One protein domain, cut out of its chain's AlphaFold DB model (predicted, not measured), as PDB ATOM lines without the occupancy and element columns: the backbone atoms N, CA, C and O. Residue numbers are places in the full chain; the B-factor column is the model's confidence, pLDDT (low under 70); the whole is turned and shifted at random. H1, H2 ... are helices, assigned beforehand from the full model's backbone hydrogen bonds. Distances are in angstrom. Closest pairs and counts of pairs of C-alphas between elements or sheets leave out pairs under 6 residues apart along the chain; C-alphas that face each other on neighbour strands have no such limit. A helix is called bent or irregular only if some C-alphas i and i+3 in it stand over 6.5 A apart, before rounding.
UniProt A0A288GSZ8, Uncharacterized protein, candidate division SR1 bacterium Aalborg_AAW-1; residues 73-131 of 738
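This is residues 73 to 131 of the 738 residues of an uncharacterized protein of candidate division SR1 bacterium Aalborg_AAW-1 (UniProt A0A288GSZ8). Two helices, H1 and H2, stand side by side as a helical hairpin; the short H3 crosses H2 over one face of it and reaches H1 with its last residue, Ile 116, while H4 begins over H1 on that same face and slants down along the side of H1 away from H2, packed crosswise on H1. H1 is thus the middle piece, with H2, H3 and H4 packed round it. The printed part has 59 residues, with four named helices in the order H1, H2, H3, H4 and no named strand, and its class is all helix. It is compact, with a radius of gyration of the C-alphas of 10.4 A, and the C-alphas span 28 by 26 by 16 A along their three main axes.

Start at the first printed residue with H1, residues 73 to 86, the hub, which touches three other helices. Go on to H2, residues 91 to 105: it touches H1, and their closest C-alphas, those of Tyr 84 and Gln 94, are 5.4 A apart. The two run opposite ways at a shallow tilt of 16 degrees and form a helical hairpin, joined by a tight link of 4 residues. Next comes H3, residues 109 to 116, which touches H2 at residues 98 to 102 alone; the closest C-alphas, those of Lys 102 and Glu 109, are 6.0 A apart. Their lines are about perpendicular, at 78 degrees. H3 also touches H1, at residues 81 to 85 alone, and there the C-alphas of Ile 81 and Ile 116 come closest, at 5.4 A. These two lines are about perpendicular as well, at 83 degrees. Last comes H4, residues 119 to 131, which touches H1 with 20 pairs of C-alphas within 8 A; look at Met 78 and Gly 125, whose C-alphas are the closest, 4.4 A apart. H1 and H4 run opposite ways at a steep tilt of 69 degrees, only just short of about perpendicular. H3 and H4 are close but not clearly touching, with the C-alphas of Ile 115 and Phe 121 the closest at 6.7 A, and H2 and H4 are apart. The helix packing is mostly crossed: of the four touching pairs, one is at a shallow tilt. In the backbone of H1, H2 and H4, every O i to N i+4 pair is within hydrogen-bond range; in H3, 3 of 4 are.

Find C-alpha 73 at (50.482, 8.594, 20.391); from there H1 runs 20.5 A to C-alpha 86 at (46.029, 25.999, 30.336), and y rises on the way. H2 then takes y back, from C-alpha 91 at (35.615, 27.310, 27.213) to C-alpha 105 over 20.8 A; with 15 residues it is the longest helix. H3 is 10.4 A long, from Glu 109 to Ile 116. H4 goes from Thr 119 over 18.2 A to C-alpha 131 at (61.454, 17.401, 28.467). No helix is bent.

The two C-alphas farthest apart are those of Asp 108 and Asn 131, at 29.6 A, and the first and last printed C-alphas are 16.2 A apart. The printed part has no cut, and the links from H1 to H2, H2 to H3 and H3 to H4 are tight. The mean pLDDT of the printed part is 70.8, and 27 residues are under 70, among them residues 73 to 77, 103 to 106 and 127 to 131. By helix, the mean is 67 in H1, 70 in H2 and H4, and 79 in H3.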
ATOM      1  N   TYR A  73      51.854   8.625  19.901       48.56
ATOM      2  CA  TYR A  73      50.482   8.594  20.391       48.56
ATOM      3  C   TYR A  73      50.362   9.085  21.844       48.56
ATOM      4  O   TYR A  73      49.558   9.961  22.158       48.56
ATOM      5  N   THR A  74      51.225   8.568  22.716       58.28
ATOM      6  CA  THR A  74      51.379   8.915  24.138       58.28
ATOM      7  C   THR A  74      51.688  10.406  24.326       58.28
ATOM      8  O   THR A  74      51.099  11.092  25.162       58.28
ATOM      9  N   ASP A  75      52.578  10.905  23.480       58.84
ATOM     10  CA  ASP A  75      53.105  12.265  23.494       58.84
ATOM     11  C   ASP A  75      52.032  13.293  23.070       58.84
ATOM     12  O   ASP A  75      51.873  14.354  23.680       58.84
ATOM     13  N   SER A  76      51.192  12.929  22.099       54.06
ATOM     14  CA  SER A  76      50.067  13.751  21.635       54.06
ATOM     15  C   SER A  76      48.968  13.906  22.700       54.06
ATOM     16  O   SER A  76      48.362  14.970  22.830       54.06
ATOM     17  N   ILE A  77      48.732  12.868  23.510       67.25
ATOM     18  CA  ILE A  77      47.760  12.903  24.615       67.25
ATOM     19  C   ILE A  77      48.233  13.845  25.727       67.25
ATOM     20  O   ILE A  77      47.462  14.695  26.173       67.25
ATOM     21  N   MET A  78      49.501  13.743  26.141       72.38
ATOM     22  CA  MET A  78      50.072  14.639  27.156       72.38
ATOM     23  C   MET A  78      50.042  16.101  26.710       72.38
ATOM     24  O   MET A  78      49.694  16.984  27.498       72.38
ATOM     25  N   TYR A  79      50.318  16.348  25.429       63.22
ATOM     26  CA  TYR A  79      50.217  17.674  24.829       63.22
ATOM     27  C   TYR A  79      48.790  18.241  24.904       63.22
ATOM     28  O   TYR A  79      48.586  19.360  25.375       63.22
ATOM     29  N   MET A  80      47.776  17.465  24.509       71.00
ATOM     30  CA  MET A  80      46.372  17.896  24.576       71.00
ATOM     31  C   MET A  80      45.895  18.152  26.020       71.00
ATOM     32  O   MET A  80      45.172  19.119  26.265       71.00
ATOM     33  N   ILE A  81      46.325  17.338  26.992       78.25
ATOM     34  CA  ILE A  81      45.977  17.510  28.417       78.25
ATOM     35  C   ILE A  81      46.600  18.781  29.006       78.25
ATOM     36  O   ILE A  81      45.928  19.507  29.749       78.25
ATOM     37  N   TYR A  82      47.860  19.069  28.666       78.06
ATOM     38  CA  TYR A  82      48.521  20.321  29.033       78.06
ATOM     39  C   TYR A  82      47.699  21.529  28.555       78.06
ATOM     40  O   TYR A  82      47.361  22.412  29.350       78.06
ATOM     41  N   TRP A  83      47.281  21.525  27.285       64.81
ATOM     42  CA  TRP A  83      46.519  22.629  26.693       64.81
ATOM     43  C   TRP A  83      45.125  22.805  27.277       64.81
ATOM     44  O   TRP A  83      44.710  23.939  27.519       64.81
ATOM     45  N   TYR A  84      44.417  21.711  27.563       79.88
ATOM     46  CA  TYR A  84      43.116  21.794  28.224       79.88
ATOM     47  C   TYR A  84      43.212  22.541  29.561       79.88
ATOM     48  O   TYR A  84      42.401  23.423  29.848       79.88
ATOM     49  N   ASN A  85      44.220  22.202  30.369       76.88
ATOM     50  CA  ASN A  85      44.417  22.796  31.688       76.88
ATOM     51  C   ASN A  85      44.838  24.265  31.617       76.88
ATOM     52  O   ASN A  85      44.486  25.049  32.500       76.88
ATOM     53  N   ARG A  86      45.571  24.633  30.567       66.56
ATOM     54  CA  ARG A  86      46.029  25.999  30.336       66.56
ATOM     55  C   ARG A  86      44.918  26.930  29.851       66.56
ATOM     56  O   ARG A  86      44.829  28.066  30.298       66.56
ATOM     57  N   LEU A  87      44.030  26.450  28.983       65.94
ATOM     58  CA  LEU A  87      42.948  27.241  28.385       65.94
ATOM     59  C   LEU A  87      41.708  27.353  29.291       65.94
ATOM     60  O   LEU A  87      40.583  27.451  28.811       65.94
ATOM     61  N   ASN A  88      41.887  27.366  30.613       73.25
ATOM     62  CA  ASN A  88      40.793  27.336  31.593       73.25
ATOM     63  C   ASN A  88      39.829  28.538  31.536       73.25
ATOM     64  O   ASN A  88      38.703  28.438  32.018       73.25
ATOM     65  N   LYS A  89      40.243  29.651  30.921       68.56
ATOM     66  CA  LYS A  89      39.413  30.844  30.670       68.56
ATOM     67  C   LYS A  89      38.766  30.862  29.277       68.56
ATOM     68  O   LYS A  89      38.075  31.821  28.945       68.56
ATOM     69  N   LYS A  90      38.990  29.830  28.458       65.38
ATOM     70  CA  LYS A  90      38.593  29.750  27.045       65.38
ATOM     71  C   LYS A  90      37.751  28.487  26.787       65.38
ATOM     72  O   LYS A  90      38.259  27.472  26.306       65.38
ATOM     73  N   PRO A  91      36.454  28.510  27.158       74.19
ATOM     74  CA  PRO A  91      35.615  27.310  27.213       74.19
ATOM     75  C   PRO A  91      35.322  26.694  25.839       74.19
ATOM     76  O   PRO A  91      35.110  25.486  25.743       74.19
ATOM     77  N   HIS A  92      35.321  27.498  24.772       66.50
ATOM     78  CA  HIS A  92      35.127  27.001  23.411       66.50
ATOM     79  C   HIS A  92      36.317  26.129  22.973       66.50
ATOM     80  O   HIS A  92      36.149  25.014  22.490       66.50
ATOM     81  N   GLU A  93      37.534  26.589  23.230       62.22
ATOM     82  CA  GLU A  93      38.777  25.910  22.876       62.22
ATOM     83  C   GLU A  93      39.015  24.662  23.732       62.22
ATOM     84  O   GLU A  93      39.474  23.638  23.224       62.22
ATOM     85  N   GLN A  94      38.628  24.694  25.011       78.19
ATOM     86  CA  GLN A  94      38.615  23.495  25.853       78.19
ATOM     87  C   GLN A  94      37.696  22.402  25.296       78.19
ATOM     88  O   GLN A  94      38.042  21.221  25.357       78.19
ATOM     89  N   LYS A  95      36.550  22.784  24.723       78.38
ATOM     90  CA  LYS A  95      35.612  21.847  24.096       78.38
ATOM     91  C   LYS A  95      36.198  21.207  22.834       78.38
ATOM     92  O   LYS A  95      36.064  20.002  22.653       78.38
ATOM     93  N   GLU A  96      36.913  21.973  22.015       68.69
ATOM     94  CA  GLU A  96      37.615  21.446  20.832       68.69
ATOM     95  C   GLU A  96      38.727  20.452  21.198       68.69
ATOM     96  O   GLU A  96      38.892  19.417  20.545       68.69
ATOM     97  N   ILE A  97      39.453  20.707  22.292       69.56
ATOM     98  CA  ILE A  97      40.455  19.767  22.813       69.56
ATOM     99  C   ILE A  97      39.790  18.490  23.327       69.56
ATOM    100  O   ILE A  97      40.276  17.395  23.046       69.56
ATOM    101  N   ILE A  98      38.660  18.607  24.030       79.00
ATOM    102  CA  ILE A  98      37.868  17.448  24.460       79.00
ATOM    103  C   ILE A  98      37.409  16.629  23.247       79.00
ATOM    104  O   ILE A  98      37.568  15.410  23.253       79.00
ATOM    105  N   ASN A  99      36.895  17.272  22.194       73.12
ATOM    106  CA  ASN A  99      36.471  16.606  20.958       73.12
ATOM    107  C   ASN A  99      37.642  15.901  20.257       73.12
ATOM    108  O   ASN A  99      37.501  14.768  19.793       73.12
ATOM    109  N   SER A 100      38.810  16.544  20.232       67.38
ATOM    110  CA  SER A 100      40.037  15.981  19.665       67.38
ATOM    111  C   SER A 100      40.507  14.764  20.459       67.38
ATOM    112  O   SER A 100      40.722  13.710  19.874       67.38
ATOM    113  N   LEU A 101      40.570  14.861  21.791       68.38
ATOM    114  CA  LEU A 101      40.901  13.744  22.680       68.38
ATOM    115  C   LEU A 101      39.900  12.592  22.543       68.38
ATOM    116  O   LEU A 101      40.310  11.435  22.483       68.38
ATOM    117  N   LYS A 102      38.603  12.900  22.440       77.25
ATOM    118  CA  LYS A 102      37.523  11.928  22.216       77.25
ATOM    119  C   LYS A 102      37.737  11.153  20.914       77.25
ATOM    120  O   LYS A 102      37.695   9.926  20.921       77.25
ATOM    121  N   SER A 103      38.001  11.866  19.819       64.81
ATOM    122  CA  SER A 103      38.281  11.281  18.503       64.81
ATOM    123  C   SER A 103      39.577  10.460  18.509       64.81
ATOM    124  O   SER A 103      39.606   9.332  18.023       64.81
ATOM    125  N   TYR A 104      40.630  10.992  19.133       59.47
ATOM    126  CA  TYR A 104      41.969  10.401  19.147       59.47
ATOM    127  C   TYR A 104      42.068   9.133  20.011       59.47
ATOM    128  O   TYR A 104      42.799   8.200  19.672       59.47
ATOM    129  N   LEU A 105      41.328   9.087  21.123       61.34
ATOM    130  CA  LEU A 105      41.284   7.952  22.052       61.34
ATOM    131  C   LEU A 105      40.138   6.973  21.761       61.34
ATOM    132  O   LEU A 105      40.157   5.858  22.273       61.34
ATOM    133  N   GLY A 106      39.134   7.374  20.975       69.06
ATOM    134  CA  GLY A 106      37.959   6.549  20.681       69.06
ATOM    135  C   GLY A 106      37.090   6.248  21.909       69.06
ATOM    136  O   GLY A 106      36.438   5.206  21.955       69.06
ATOM    137  N   VAL A 107      37.092   7.124  22.922       72.81
ATOM    138  CA  VAL A 107      36.344   6.946  24.182       72.81
ATOM    139  C   VAL A 107      35.347   8.076  24.408       72.81
ATOM    140  O   VAL A 107      35.536   9.184  23.924       72.81
ATOM    141  N   ASP A 108      34.297   7.816  25.189       76.44
ATOM    142  CA  ASP A 108      33.303   8.834  25.538       76.44
ATOM    143  C   ASP A 108      33.886  10.019  26.320       76.44
ATOM    144  O   ASP A 108      34.790   9.890  27.148       76.44
ATOM    145  N   GLU A 109      33.254  11.180  26.148       79.62
ATOM    146  CA  GLU A 109      33.627  12.453  26.773       79.62
ATOM    147  C   GLU A 109      33.708  12.386  28.309       79.62
ATOM    148  O   GLU A 109      34.555  13.035  28.922       79.62
ATOM    149  N   LYS A 110      32.879  11.557  28.959       78.62
ATOM    150  CA  LYS A 110      32.927  11.361  30.418       78.62
ATOM    151  C   LYS A 110      34.289  10.848  30.902       78.62
ATOM    152  O   LYS A 110      34.688  11.169  32.015       78.62
ATOM    153  N   TYR A 111      35.005  10.092  30.070       73.50
ATOM    154  CA  TYR A 111      36.331   9.560  30.387       73.50
ATOM    155  C   TYR A 111      37.440  10.562  30.076       73.50
ATOM    156  O   TYR A 111      38.371  10.697  30.866       73.50
ATOM    157  N   ILE A 112      37.287  11.341  29.001       79.06
ATOM    158  CA  ILE A 112      38.163  12.485  28.714       79.06
ATOM    159  C   ILE A 112      38.142  13.473  29.884       79.06
ATOM    160  O   ILE A 112      39.194  13.875  30.370       79.06
ATOM    161  N   ASN A 113      36.954  13.765  30.420       81.06
ATOM    162  CA  ASN A 113      36.770  14.637  31.579       81.06
ATOM    163  C   ASN A 113      37.454  14.142  32.863       81.06
ATOM    164  O   ASN A 113      37.801  14.965  33.707       81.06
ATOM    165  N   ILE A 114      37.647  12.829  33.026       79.88
ATOM    166  CA  ILE A 114      38.396  12.265  34.159       79.88
ATOM    167  C   ILE A 114      39.896  12.490  33.949       79.88
ATOM    168  O   ILE A 114      40.561  12.986  34.850       79.88
ATOM    169  N   ILE A 115      40.406  12.197  32.749       76.56
ATOM    170  CA  ILE A 115      41.833  12.316  32.408       76.56
ATOM    171  C   ILE A 115      42.310  13.773  32.484       76.56
ATOM    172  O   ILE A 115      43.344  14.061  33.074       76.56
ATOM    173  N   ILE A 116      41.555  14.714  31.915       81.12
ATOM    174  CA  ILE A 116      41.976  16.123  31.839       81.12
ATOM    175  C   ILE A 116      41.897  16.863  33.183       81.12
ATOM    176  O   ILE A 116      42.582  17.870  33.359       81.12
ATOM    177  N   LYS A 117      41.069  16.377  34.120       80.88
ATOM    178  CA  LYS A 117      40.944  16.914  35.488       80.88
ATOM    179  C   LYS A 117      41.893  16.241  36.479       80.88
ATOM    180  O   LYS A 117      41.950  16.661  37.633       80.88
ATOM    181  N   ASP A 118      42.612  15.209  36.050       83.69
ATOM    182  CA  ASP A 118      43.569  14.500  36.885       83.69
ATOM    183  C   ASP A 118      44.871  15.307  37.021       83.69
ATOM    184  O   ASP A 118      45.512  15.700  36.042       83.69
ATOM    185  N   THR A 119      45.257  15.578  38.268       79.25
ATOM    186  CA  THR A 119      46.417  16.412  38.596       79.25
ATOM    187  C   THR A 119      47.737  15.776  38.162       79.25
ATOM    188  O   THR A 119      48.677  16.492  37.817       79.25
ATOM    189  N   GLU A 120      47.837  14.447  38.159       76.69
ATOM    190  CA  GLU A 120      49.058  13.754  37.761       76.69
ATOM    191  C   GLU A 120      49.243  13.806  36.241       76.69
ATOM    192  O   GLU A 120      50.338  14.108  35.765       76.69
ATOM    193  N   PHE A 121      48.163  13.626  35.478       78.38
ATOM    194  CA  PHE A 121      48.178  13.834  34.028       78.38
ATOM    195  C   PHE A 121      48.450  15.290  33.642       78.38
ATOM    196  O   PHE A 121      49.199  15.541  32.697       78.38
ATOM    197  N   LYS A 122      47.915  16.259  34.395       82.19
ATOM    198  CA  LYS A 122      48.266  17.676  34.229       82.19
ATOM    199  C   LYS A 122      49.769  17.905  34.413       82.19
ATOM    200  O   LYS A 122      50.396  18.531  33.562       82.19
ATOM    201  N   ASN A 123      50.347  17.383  35.494       77.88
ATOM    202  CA  ASN A 123      51.769  17.554  35.797       77.88
ATOM    203  C   ASN A 123      52.665  16.845  34.772       77.88
ATOM    204  O   ASN A 123      53.652  17.422  34.333       77.88
ATOM    205  N   LYS A 124      52.288  15.642  34.322       72.69
ATOM    206  CA  LYS A 124      53.006  14.927  33.253       72.69
ATOM    207  C   LYS A 124      52.858  15.595  31.893       72.69
ATOM    208  O   LYS A 124      53.791  15.539  31.105       72.69
ATOM    209  N   GLY A 125      51.737  16.260  31.623       69.56
ATOM    210  CA  GLY A 125      51.572  17.117  30.449       69.56
ATOM    211  C   GLY A 125      52.562  18.284  30.443       69.56
ATOM    212  O   GLY A 125      53.189  18.544  29.420       69.56
ATOM    213  N   ILE A 126      52.744  18.938  31.597       70.19
ATOM    214  CA  ILE A 126      53.749  19.998  31.788       70.19
ATOM    215  C   ILE A 126      55.159  19.428  31.577       70.19
ATOM    216  O   ILE A 126      55.888  19.898  30.710       70.19
ATOM    217  N   GLU A 127      55.500  18.353  32.290       66.62
ATOM    218  CA  GLU A 127      56.811  17.697  32.211       66.62
ATOM    219  C   GLU A 127      57.132  17.200  30.790       66.62
ATOM    220  O   GLU A 127      58.263  17.310  30.320       66.62
ATOM    221  N   PHE A 128      56.138  16.664  30.079       63.78
ATOM    222  CA  PHE A 128      56.274  16.182  28.707       63.78
ATOM    223  C   PHE A 128      56.668  17.307  27.741       63.78
ATOM    224  O   PHE A 128      57.616  17.142  26.964       63.78
ATOM    225  N   VAL A 129      55.967  18.445  27.811       56.41
ATOM    226  CA  VAL A 129      56.258  19.632  26.991       56.41
ATOM    227  C   VAL A 129      57.646  20.189  27.315       56.41
ATOM    228  O   VAL A 129      58.350  20.621  26.407       56.41
ATOM    229  N   GLU A 130      58.068  20.120  28.577       58.22
ATOM    230  CA  GLU A 130      59.369  20.622  29.032       58.22
ATOM    231  C   GLU A 130      60.560  19.703  28.675       58.22
ATOM    232  O   GLU A 130      61.682  20.198  28.556       58.22
ATOM    233  N   ASN A 131      60.353  18.385  28.478       53.50
ATOM    234  CA  ASN A 131      61.454  17.401  28.467       53.50
ATOM    235  C   ASN A 131      61.666  16.543  27.191       53.50
ATOM    236  O   ASN A 131      62.726  15.920  27.102       53.50
TER     237      ASN A 131